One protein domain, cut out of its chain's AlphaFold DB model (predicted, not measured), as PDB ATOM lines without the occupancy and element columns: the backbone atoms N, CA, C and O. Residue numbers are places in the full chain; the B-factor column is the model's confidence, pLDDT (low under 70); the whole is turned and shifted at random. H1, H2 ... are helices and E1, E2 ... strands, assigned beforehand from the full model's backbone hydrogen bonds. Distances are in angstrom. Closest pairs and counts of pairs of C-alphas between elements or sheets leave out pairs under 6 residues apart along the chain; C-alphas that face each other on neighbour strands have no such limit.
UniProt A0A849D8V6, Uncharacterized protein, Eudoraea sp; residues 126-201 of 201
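AT A GLANCE: This is residues 126 to 201 of the 201 residues of an uncharacterized protein of Eudoraea sp (UniProt A0A849D8V6). Little of this domain is regular structure: a small antiparallel sheet of three short strands, in the order E1, E2, E3, has long loops around it, and a short helix, H1, grazes it. Residues 178 to 183, in the E2 to E3 hairpin, and the tail, residues 194 to 201, stick out. Named elements, E1, H1, E2, E3 along the chain, hold 16 of 76 printed residues, class mixed; the whole is loose, radius of gyration of the C-alphas 15.4 A, spanning 46 by 36 by 24 A.

HOW THE PARTS SIT: E1, residues 143 to 146, is an edge strand. H1, residues 155 to 158, only grazes the sheet with residues 155 to 157; it is too short for an O i to N i+4 pair. E2, residues 166 to 169, is antiparallel to E1; N 143 and O 169, 2.8 A apart, are within hydrogen-bond range. E3, residues 186 to 189, forms a hairpin with E2, with N 166 and O 189 at 2.9 A.

IN THESE COORDINATES: E1, 9.1 A long, begins at C-alpha 143 (-20.450, -5.400, -33.887). H1 spans 6.4 A, E2 9.7 A. E3, 9.6 A, ends at C-alpha 189 (-31.403, 1.084, -34.853).

THE WHOLE: The printed part has no cut. The E2 to E3 link is long. Residues 188 to 201 are among those under pLDDT 70.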
ATOM      1  N   VAL A 126     -47.527 -11.713 -34.853       63.00
ATOM      2  CA  VAL A 126     -46.126 -12.102 -34.956       63.00
ATOM      3  C   VAL A 126     -45.607 -11.380 -36.187       63.00
ATOM      4  O   VAL A 126     -46.045 -11.651 -37.304       63.00
ATOM      5  N   ILE A 127     -44.742 -10.391 -35.972       65.38
ATOM      6  CA  ILE A 127     -44.096  -9.700 -37.077       65.38
ATOM      7  C   ILE A 127     -43.156 -10.724 -37.696       65.38
ATOM      8  O   ILE A 127     -42.117 -11.058 -37.128       65.38
ATOM      9  N   GLU A 128     -43.558 -11.276 -38.839       70.50
ATOM     10  CA  GLU A 128     -42.679 -12.142 -39.605       70.50
ATOM     11  C   GLU A 128     -41.452 -11.350 -40.044       70.50
ATOM     12  O   GLU A 128     -41.535 -10.172 -40.417       70.50
ATOM     13  N   ARG A 129     -40.294 -12.012 -39.991       72.50
ATOM     14  CA  ARG A 129     -39.027 -11.397 -40.364       72.50
ATOM     15  C   ARG A 129     -39.130 -10.842 -41.776       72.50
ATOM     16  O   ARG A 129     -39.394 -11.577 -42.727       72.50
ATOM     17  N   ASN A 130     -38.849  -9.554 -41.920       73.44
ATOM     18  CA  ASN A 130     -38.809  -8.966 -43.236       73.44
ATOM     19  C   ASN A 130     -37.513  -9.325 -43.974       73.44
ATOM     20  O   ASN A 130     -36.433  -9.277 -43.393       73.44
ATOM     21  N   ILE A 131     -37.620  -9.666 -45.260       80.06
ATOM     22  CA  ILE A 131     -36.472  -9.961 -46.135       80.06
ATOM     23  C   ILE A 131     -36.142  -8.810 -47.098       80.06
ATOM     24  O   ILE A 131     -35.355  -8.994 -48.022       80.06
ATOM     25  N   THR A 132     -36.743  -7.627 -46.910       81.94
ATOM     26  CA  THR A 132     -36.396  -6.427 -47.689       81.94
ATOM     27  C   THR A 132     -34.906  -6.134 -47.497       81.94
ATOM     28  O   THR A 132     -34.486  -5.949 -46.353       81.94
ATOM     29  N   PRO A 133     -34.107  -6.055 -48.575       79.12
ATOM     30  CA  PRO A 133     -32.722  -5.625 -48.469       79.12
ATOM     31  C   PRO A 133     -32.667  -4.219 -47.868       79.12
ATOM     32  O   PRO A 133     -33.284  -3.293 -48.392       79.12
ATOM     33  N   MET A 134     -31.948  -4.064 -46.760       73.56
ATOM     34  CA  MET A 134     -31.671  -2.762 -46.165       73.56
ATOM     35  C   MET A 134     -30.202  -2.427 -46.370       73.56
ATOM     36  O   MET A 134     -29.328  -3.262 -46.142       73.56
ATOM     37  N   THR A 135     -29.944  -1.190 -46.775       81.56
ATOM     38  CA  THR A 135     -28.605  -0.606 -46.755       81.56
ATOM     39  C   THR A 135     -28.498   0.229 -45.491       81.56
ATOM     40  O   THR A 135     -29.332   1.104 -45.248       81.56
ATOM     41  N   LEU A 136     -27.502  -0.063 -44.659       80.94
ATOM     42  CA  LEU A 136     -27.207   0.767 -43.498       80.94
ATOM     43  C   LEU A 136     -26.575   2.087 -43.973       80.94
ATOM     44  O   LEU A 136     -25.864   2.091 -44.977       80.94
ATOM     45  N   PRO A 137     -26.806   3.218 -43.284       82.69
ATOM     46  CA  PRO A 137     -26.263   4.523 -43.676       82.69
ATOM     47  C   PRO A 137     -24.761   4.676 -43.347       82.69
ATOM     48  O   PRO A 137     -24.296   5.779 -43.068       82.69
ATOM     49  N   PHE A 138     -24.014   3.573 -43.317       82.94
ATOM     50  CA  PHE A 138     -22.586   3.495 -43.021       82.94
ATOM     51  C   PHE A 138     -21.980   2.260 -43.701       82.94
ATOM     52  O   PHE A 138     -22.665   1.255 -43.890       82.94
ATOM     53  N   GLU A 139     -20.698   2.351 -44.055       83.19
ATOM     54  CA  GLU A 139     -19.980   1.333 -44.843       83.19
ATOM     55  C   GLU A 139     -18.952   0.534 -44.023       83.19
ATOM     56  O   GLU A 139     -18.395  -0.443 -44.513       83.19
ATOM     57  N   ASP A 140     -18.706   0.934 -42.773       83.38
ATOM     58  CA  ASP A 140     -17.763   0.255 -41.883       83.38
ATOM     59  C   ASP A 140     -18.325  -1.070 -41.331       83.38
ATOM     60  O   ASP A 140     -19.534  -1.315 -41.339       83.38
ATOM     61  N   GLU A 141     -17.447  -1.904 -40.767       81.94
ATOM     62  CA  GLU A 141     -17.843  -3.078 -39.985       81.94
ATOM     63  C   GLU A 141     -18.288  -2.677 -38.568       81.94
ATOM     64  O   GLU A 141     -17.619  -1.906 -37.873       81.94
ATOM     65  N   TRP A 142     -19.415  -3.232 -38.116       84.12
ATOM     66  CA  TRP A 142     -19.987  -2.979 -36.792       84.12
ATOM     67  C   TRP A 142     -20.301  -4.286 -36.071       84.12
ATOM     68  O   TRP A 142     -20.769  -5.256 -36.669       84.12
ATOM     69  N   PHE A 143     -20.093  -4.290 -34.758       83.81
ATOM     70  CA  PHE A 143     -20.450  -5.400 -33.887       83.81
ATOM     71  C   PHE A 143     -21.899  -5.258 -33.409       83.81
ATOM     72  O   PHE A 143     -22.269  -4.228 -32.846       83.81
ATOM     73  N   VAL A 144     -22.712  -6.299 -33.596       87.00
ATOM     74  CA  VAL A 144     -24.078  -6.355 -33.056       87.00
ATOM     75  C   VAL A 144     -24.003  -6.782 -31.594       87.00
ATOM     76  O   VAL A 144     -23.765  -7.951 -31.301       87.00
ATOM     77  N   TYR A 145     -24.194  -5.833 -30.681       84.69
ATOM     78  CA  TYR A 145     -24.144  -6.100 -29.244       84.69
ATOM     79  C   TYR A 145     -25.481  -6.615 -28.713       84.69
ATOM     80  O   TYR A 145     -25.514  -7.632 -28.024       84.69
ATOM     81  N   TRP A 146     -26.581  -5.970 -29.106       85.75
ATOM     82  CA  TRP A 146     -27.935  -6.481 -28.896       85.75
ATOM     83  C   TRP A 146     -28.630  -6.645 -30.237       85.75
ATOM     84  O   TRP A 146     -28.705  -5.704 -31.024       85.75
ATOM     85  N   GLY A 147     -29.124  -7.848 -30.502       83.12
ATOM     86  CA  GLY A 147     -29.819  -8.174 -31.738       83.12
ATOM     87  C   GLY A 147     -30.236  -9.637 -31.748       83.12
ATOM     88  O   GLY A 147     -29.518 -10.499 -31.255       83.12
ATOM     89  N   GLY A 148     -31.421  -9.927 -32.280       80.94
ATOM     90  CA  GLY A 148     -31.999 -11.273 -32.246       80.94
ATOM     91  C   GLY A 148     -33.446 -11.287 -31.770       80.94
ATOM     92  O   GLY A 148     -34.045 -10.239 -31.526       80.94
ATOM     93  N   LEU A 149     -34.006 -12.495 -31.690       81.62
ATOM     94  CA  LEU A 149     -35.440 -12.722 -31.469       81.62
ATOM     95  C   LEU A 149     -35.781 -13.094 -30.022       81.62
ATOM     96  O   LEU A 149     -36.946 -13.052 -29.641       81.62
ATOM     97  N   THR A 150     -34.789 -13.481 -29.220       80.81
ATOM     98  CA  THR A 150     -34.992 -13.898 -27.828       80.81
ATOM     99  C   THR A 150     -34.429 -12.866 -26.860       80.81
ATOM    100  O   THR A 150     -33.478 -12.158 -27.186       80.81
ATOM    101  N   GLU A 151     -34.962 -12.813 -25.637       80.12
ATOM    102  CA  GLU A 151     -34.451 -11.907 -24.596       80.12
ATOM    103  C   GLU A 151     -32.975 -12.152 -24.243       80.12
ATOM    104  O   GLU A 151     -32.275 -11.224 -23.849       80.12
ATOM    105  N   ALA A 152     -32.490 -13.389 -24.413       81.56
ATOM    106  CA  ALA A 152     -31.086 -13.738 -24.203       81.56
ATOM    107  C   ALA A 152     -30.155 -13.141 -25.273       81.56
ATOM    108  O   ALA A 152     -28.983 -12.897 -25.002       81.56
ATOM    109  N   GLN A 153     -30.667 -12.919 -26.486       81.06
ATOM    110  CA  GLN A 153     -29.923 -12.337 -27.608       81.06
ATOM    111  C   GLN A 153     -30.106 -10.818 -27.698       81.06
ATOM    112  O   GLN A 153     -29.220 -10.099 -28.157       81.06
ATOM    113  N   ASN A 154     -31.274 -10.325 -27.293       83.75
ATOM    114  CA  ASN A 154     -31.658  -8.936 -27.439       83.75
ATOM    115  C   ASN A 154     -32.498  -8.483 -26.245       83.75
ATOM    116  O   ASN A 154     -33.686  -8.794 -26.141       83.75
ATOM    117  N   TYR A 155     -31.883  -7.695 -25.366       83.94
ATOM    118  CA  TYR A 155     -32.544  -7.138 -24.190       83.94
ATOM    119  C   TYR A 155     -33.807  -6.329 -24.545       83.94
ATOM    120  O   TYR A 155     -34.780  -6.329 -23.786       83.94
ATOM    121  N   HIS A 156     -33.829  -5.692 -25.721       81.94
ATOM    122  CA  HIS A 156     -34.942  -4.858 -26.182       81.94
ATOM    123  C   HIS A 156     -36.236  -5.637 -26.447       81.94
ATOM    124  O   HIS A 156     -37.308  -5.039 -26.471       81.94
ATOM    125  N   VAL A 157     -36.184  -6.973 -26.563       81.12
ATOM    126  CA  VAL A 157     -37.371  -7.833 -26.775       81.12
ATOM    127  C   VAL A 157     -38.429  -7.667 -25.673       81.12
ATOM    128  O   VAL A 157     -39.627  -7.861 -25.916       81.12
ATOM    129  N   ARG A 158     -38.008  -7.259 -24.470       76.75
ATOM    130  CA  ARG A 158     -38.896  -7.026 -23.322       76.75
ATOM    131  C   ARG A 158     -39.885  -5.891 -23.551       76.75
ATOM    132  O   ARG A 158     -41.019  -5.962 -23.062       76.75
ATOM    133  N   GLU A 159     -39.450  -4.874 -24.286       77.31
ATOM    134  CA  GLU A 159     -40.185  -3.645 -24.532       77.31
ATOM    135  C   GLU A 159     -40.790  -3.687 -25.936       77.31
ATOM    136  O   GLU A 159     -40.074  -3.644 -26.930       77.31
ATOM    137  N   MET A 160     -42.122  -3.753 -26.029       74.81
ATOM    138  CA  MET A 160     -42.840  -3.898 -27.308       74.81
ATOM    139  C   MET A 160     -42.423  -2.841 -28.338       74.81
ATOM    140  O   MET A 160     -42.306  -3.141 -29.522       74.81
ATOM    141  N   SER A 161     -42.177  -1.605 -27.893       76.50
ATOM    142  CA  SER A 161     -41.788  -0.495 -28.773       76.50
ATOM    143  C   SER A 161     -40.347  -0.568 -29.297       76.50
ATOM    144  O   SER A 161     -39.993   0.188 -30.206       76.50
ATOM    145  N   GLN A 162     -39.531  -1.462 -28.737       77.62
ATOM    146  CA  GLN A 162     -38.123  -1.674 -29.082       77.62
ATOM    147  C   GLN A 162     -37.841  -3.122 -29.496       77.62
ATOM    148  O   GLN A 162     -36.693  -3.485 -29.744       77.62
ATOM    149  N   GLN A 163     -38.872  -3.957 -29.623       79.69
ATOM    150  CA  GLN A 163     -38.716  -5.276 -30.216       79.69
ATOM    151  C   GLN A 163     -38.046  -5.139 -31.585       79.69
ATOM    152  O   GLN A 163     -38.403  -4.272 -32.380       79.69
ATOM    153  N   TYR A 164     -37.044  -5.989 -31.822       81.69
ATOM    154  CA  TYR A 164     -36.211  -5.986 -33.031       81.69
ATOM    155  C   TYR A 164     -35.292  -4.765 -33.193       81.69
ATOM    156  O   TYR A 164     -34.703  -4.577 -34.255       81.69
ATOM    157  N   ALA A 165     -35.116  -3.953 -32.148       84.75
ATOM    158  CA  ALA A 165     -34.059  -2.956 -32.123       84.75
ATOM    159  C   ALA A 165     -32.674  -3.613 -32.091       84.75
ATOM    160  O   ALA A 165     -32.498  -4.668 -31.472       84.75
ATOM    161  N   TYR A 166     -31.699  -2.961 -32.720       86.38
ATOM    162  CA  TYR A 166     -30.301  -3.375 -32.709       86.38
ATOM    163  C   TYR A 166     -29.432  -2.323 -32.033       86.38
ATOM    164  O   TYR A 166     -29.534  -1.140 -32.369       86.38
ATOM    165  N   ASP A 167     -28.518  -2.772 -31.176       85.81
ATOM    166  CA  ASP A 167     -27.408  -1.951 -30.695       85.81
ATOM    167  C   ASP A 167     -26.150  -2.334 -31.467       85.81
ATOM    168  O   ASP A 167     -25.642  -3.456 -31.350       85.81
ATOM    169  N   LEU A 168     -25.649  -1.390 -32.255       86.38
ATOM    170  CA  LEU A 168     -24.442  -1.548 -33.055       86.38
ATOM    171  C   LEU A 168     -23.288  -0.784 -32.401       86.38
ATOM    172  O   LEU A 168     -23.413   0.404 -32.084       86.38
ATOM    173  N   LEU A 169     -22.155  -1.465 -32.225       84.00
ATOM    174  CA  LEU A 169     -20.925  -0.919 -31.655       84.00
ATOM    175  C   LEU A 169     -19.814  -0.872 -32.702       84.00
ATOM    176  O   LEU A 169     -19.545  -1.862 -33.380       84.00
ATOM    177  N   MET A 170     -19.126   0.265 -32.791       82.38
ATOM    178  CA  MET A 170     -17.892   0.359 -33.565       82.38
ATOM    179  C   MET A 170     -16.760  -0.186 -32.702       82.38
ATOM    180  O   MET A 170     -16.439   0.409 -31.674       82.38
ATOM    181  N   VAL A 171     -16.164  -1.303 -33.113       79.44
ATOM    182  CA  VAL A 171     -15.047  -1.929 -32.398       79.44
ATOM    183  C   VAL A 171     -13.773  -1.737 -33.210       79.44
ATOM    184  O   VAL A 171     -13.711  -2.128 -34.372       79.44
ATOM    185  N   LYS A 172     -12.751  -1.133 -32.603       77.31
ATOM    186  CA  LYS A 172     -11.404  -0.998 -33.174       77.31
ATOM    187  C   LYS A 172     -10.398  -1.573 -32.187       77.31
ATOM    188  O   LYS A 172     -10.473  -1.272 -30.999       77.31
ATOM    189  N   ASP A 173      -9.506  -2.436 -32.667       79.88
ATOM    190  CA  ASP A 173      -8.459  -3.079 -31.856       79.88
ATOM    191  C   ASP A 173      -8.994  -3.778 -30.586       79.88
ATOM    192  O   ASP A 173      -8.371  -3.765 -29.527       79.88
ATOM    193  N   GLY A 174     -10.189  -4.376 -30.678       76.94
ATOM    194  CA  GLY A 174     -10.845  -5.074 -29.566       76.94
ATOM    195  C   GLY A 174     -11.558  -4.170 -28.550       76.94
ATOM    196  O   GLY A 174     -12.121  -4.688 -27.586       76.94
ATOM    197  N   ALA A 175     -11.588  -2.849 -28.758       73.31
ATOM    198  CA  ALA A 175     -12.273  -1.893 -27.889       73.31
ATOM    199  C   ALA A 175     -13.389  -1.132 -28.626       73.31
ATOM    200  O   ALA A 175     -13.253  -0.761 -29.790       73.31
ATOM    201  N   SER A 176     -14.493  -0.850 -27.929       72.12
ATOM    202  CA  SER A 176     -15.621  -0.044 -28.435       72.12
ATOM    203  C   SER A 176     -15.464   1.470 -28.198       72.12
ATOM    204  O   SER A 176     -16.392   2.256 -28.403       72.12
ATOM    205  N   TYR A 177     -14.287   1.890 -27.732       69.88
ATOM    206  CA  TYR A 177     -13.944   3.271 -27.406       69.88
ATOM    207  C   TYR A 177     -12.486   3.554 -27.787       69.88
ATOM    208  O   TYR A 177     -11.653   2.652 -27.823       69.88
ATOM    209  N   GLN A 178     -12.161   4.824 -28.031       64.44
ATOM    210  CA  GLN A 178     -10.776   5.295 -28.112       64.44
ATOM    211  C   GLN A 178     -10.502   6.253 -26.951       64.44
ATOM    212  O   GLN A 178     -11.160   7.287 -26.815       64.44
ATOM    213  N   GLY A 179      -9.520   5.913 -26.112       71.69
ATOM    214  CA  GLY A 179      -9.132   6.717 -24.954       71.69
ATOM    215  C   GLY A 179     -10.029   6.484 -23.737       71.69
ATOM    216  O   GLY A 179      -9.837   5.510 -23.018       71.69
ATOM    217  N   ASP A 180     -10.976   7.389 -23.482       70.75
ATOM    218  CA  ASP A 180     -11.843   7.323 -22.297       70.75
ATOM    219  C   ASP A 180     -12.973   6.292 -22.500       70.75
ATOM    220  O   ASP A 180     -13.810   6.491 -23.388       70.75
ATOM    221  N   PRO A 181     -13.065   5.231 -21.676       63.59
ATOM    222  CA  PRO A 181     -14.130   4.229 -21.764       63.59
ATOM    223  C   PRO A 181     -15.542   4.796 -21.558       63.59
ATOM    224  O   PRO A 181     -16.520   4.151 -21.930       63.59
ATOM    225  N   LYS A 182     -15.684   6.017 -21.025       69.38
ATOM    226  CA  LYS A 182     -16.977   6.717 -20.946       69.38
ATOM    227  C   LYS A 182     -17.433   7.318 -22.281       69.38
ATOM    228  O   LYS A 182     -18.573   7.766 -22.378       69.38
ATOM    229  N   LYS A 183     -16.580   7.336 -23.312       62.53
ATOM    230  CA  LYS A 183     -16.881   7.848 -24.662       62.53
ATOM    231  C   LYS A 183     -17.049   6.704 -25.667       62.53
ATOM    232  O   LYS A 183     -16.313   6.606 -26.647       62.53
ATOM    233  N   MET A 184     -18.032   5.844 -25.423       58.50
ATOM    234  CA  MET A 184     -18.442   4.797 -26.363       58.50
ATOM    235  C   MET A 184     -19.404   5.364 -27.417       58.50
ATOM    236  O   MET A 184     -20.244   6.211 -27.107       58.50
ATOM    237  N   LYS A 185     -19.304   4.889 -28.664       65.12
ATOM    238  CA  LYS A 185     -20.294   5.171 -29.713       65.12
ATOM    239  C   LYS A 185     -21.203   3.959 -29.887       65.12
ATOM    240  O   LYS A 185     -20.754   2.921 -30.364       65.12
ATOM    241  N   VAL A 186     -22.466   4.122 -29.511       64.69
ATOM    242  CA  VAL A 186     -23.535   3.141 -29.727       64.69
ATOM    243  C   VAL A 186     -24.544   3.753 -30.681       64.69
ATOM    244  O   VAL A 186     -24.947   4.901 -30.490       64.69
ATOM    245  N   ILE A 187     -24.953   2.998 -31.694       70.62
ATOM    246  CA  ILE A 187     -26.084   3.361 -32.547       70.62
ATOM    247  C   ILE A 187     -27.229   2.406 -32.222       70.62
ATOM    248  O   ILE A 187     -27.075   1.195 -32.369       70.62
ATOM    249  N   LEU A 188     -28.366   2.963 -31.800       67.31
ATOM    250  CA  LEU A 188     -29.627   2.237 -31.662       67.31
ATOM    251  C   LEU A 188     -30.385   2.326 -32.990       67.31
ATOM    252  O   LEU A 188     -30.778   3.416 -33.415       67.31
ATOM    253  N   LEU A 189     -30.604   1.187 -33.638       69.50
ATOM    254  CA  LEU A 189     -31.403   1.084 -34.853       69.50
ATOM    255  C   LEU A 189     -32.769   0.479 -34.507       69.50
ATOM    256  O   LEU A 189     -32.842  -0.672 -34.088       69.50
ATOM    257  N   LEU A 190     -33.852   1.238 -34.690       63.44
ATOM    258  CA  LEU A 190     -35.222   0.758 -34.479       63.44
ATOM    259  C   LEU A 190     -35.853   0.350 -35.814       63.44
ATOM    260  O   LEU A 190     -36.071   1.204 -36.676       63.44
ATOM    261  N   GLU A 191     -36.231  -0.918 -35.971       57.81
ATOM    262  CA  GLU A 191     -37.057  -1.341 -37.105       57.81
ATOM    263  C   GLU A 191     -38.540  -1.057 -36.798       57.81
ATOM    264  O   GLU A 191     -39.251  -1.874 -36.220       57.81
ATOM    265  N   ARG A 192     -39.042   0.134 -37.157       45.75
ATOM    266  CA  ARG A 192     -40.482   0.438 -37.059       45.75
ATOM    267  C   ARG A 192     -41.182   0.146 -38.384       45.75
ATOM    268  O   ARG A 192     -41.103   0.946 -39.312       45.75
ATOM    269  N   ARG A 193     -41.957  -0.939 -38.451       42.56
ATOM    270  CA  ARG A 193     -43.020  -1.106 -39.460       42.56
ATOM    271  C   ARG A 193     -44.394  -0.994 -38.809       42.56
ATOM    272  O   ARG A 193     -44.987  -1.993 -38.433       42.56
ATOM    273  N   TYR A 194     -44.911   0.231 -38.750       32.22
ATOM    274  CA  TYR A 194     -46.349   0.496 -38.680       32.22
ATOM    275  C   TYR A 194     -46.656   1.646 -39.657       32.22
ATOM    276  O   TYR A 194     -46.292   2.792 -39.412       32.22
ATOM    277  N   TRP A 195     -47.273   1.327 -40.799       32.59
ATOM    278  CA  TRP A 195     -47.994   2.287 -41.654       32.59
ATOM    279  C   TRP A 195     -49.273   2.712 -40.885       32.59
ATOM    280  O   TRP A 195     -49.796   1.896 -40.139       32.59
ATOM    281  N   LEU A 196     -49.899   3.890 -40.959       26.00
ATOM    282  CA  LEU A 196     -49.945   4.993 -41.918       26.00
ATOM    283  C   LEU A 196     -50.668   6.156 -41.185       26.00
ATOM    284  O   LEU A 196     -51.701   5.915 -40.564       26.00
ATOM    285  N   HIS A 197     -50.200   7.398 -41.292       26.36
ATOM    286  CA  HIS A 197     -51.087   8.541 -41.545       26.36
ATOM    287  C   HIS A 197     -50.306   9.565 -42.358       26.36
ATOM    288  O   HIS A 197     -49.392  10.232 -41.880       26.36
ATOM    289  N   VAL A 198     -50.667   9.629 -43.636       34.31
ATOM    290  CA  VAL A 198     -50.398  10.767 -44.502       34.31
ATOM    291  C   VAL A 198     -51.144  11.957 -43.912       34.31
ATOM    292  O   VAL A 198     -52.363  11.904 -43.800       34.31
ATOM    293  N   MET A 199     -50.434  13.040 -43.620       24.25
ATOM    294  CA  MET A 199     -50.968  14.385 -43.814       24.25
ATOM    295  C   MET A 199     -49.899  15.176 -44.554       24.25
ATOM    296  O   MET A 199     -48.810  15.420 -44.042       24.25
ATOM    297  N   ARG A 200     -50.214  15.482 -45.814       29.66
ATOM    298  CA  ARG A 200     -49.507  16.466 -46.628       29.66
ATOM    299  C   ARG A 200     -49.691  17.851 -46.012       29.66
ATOM    300  O   ARG A 200     -50.774  18.157 -45.512       29.66
ATOM    301  N   GLY A 201     -48.657  18.665 -46.167       33.12
ATOM    302  CA  GLY A 201     -48.587  20.091 -45.884       33.12
ATOM    303  C   GLY A 201     -47.148  20.519 -46.068       33.12
ATOM    304  O   GLY A 201     -46.394  20.334 -45.095       33.12
TER     305      GLY A 201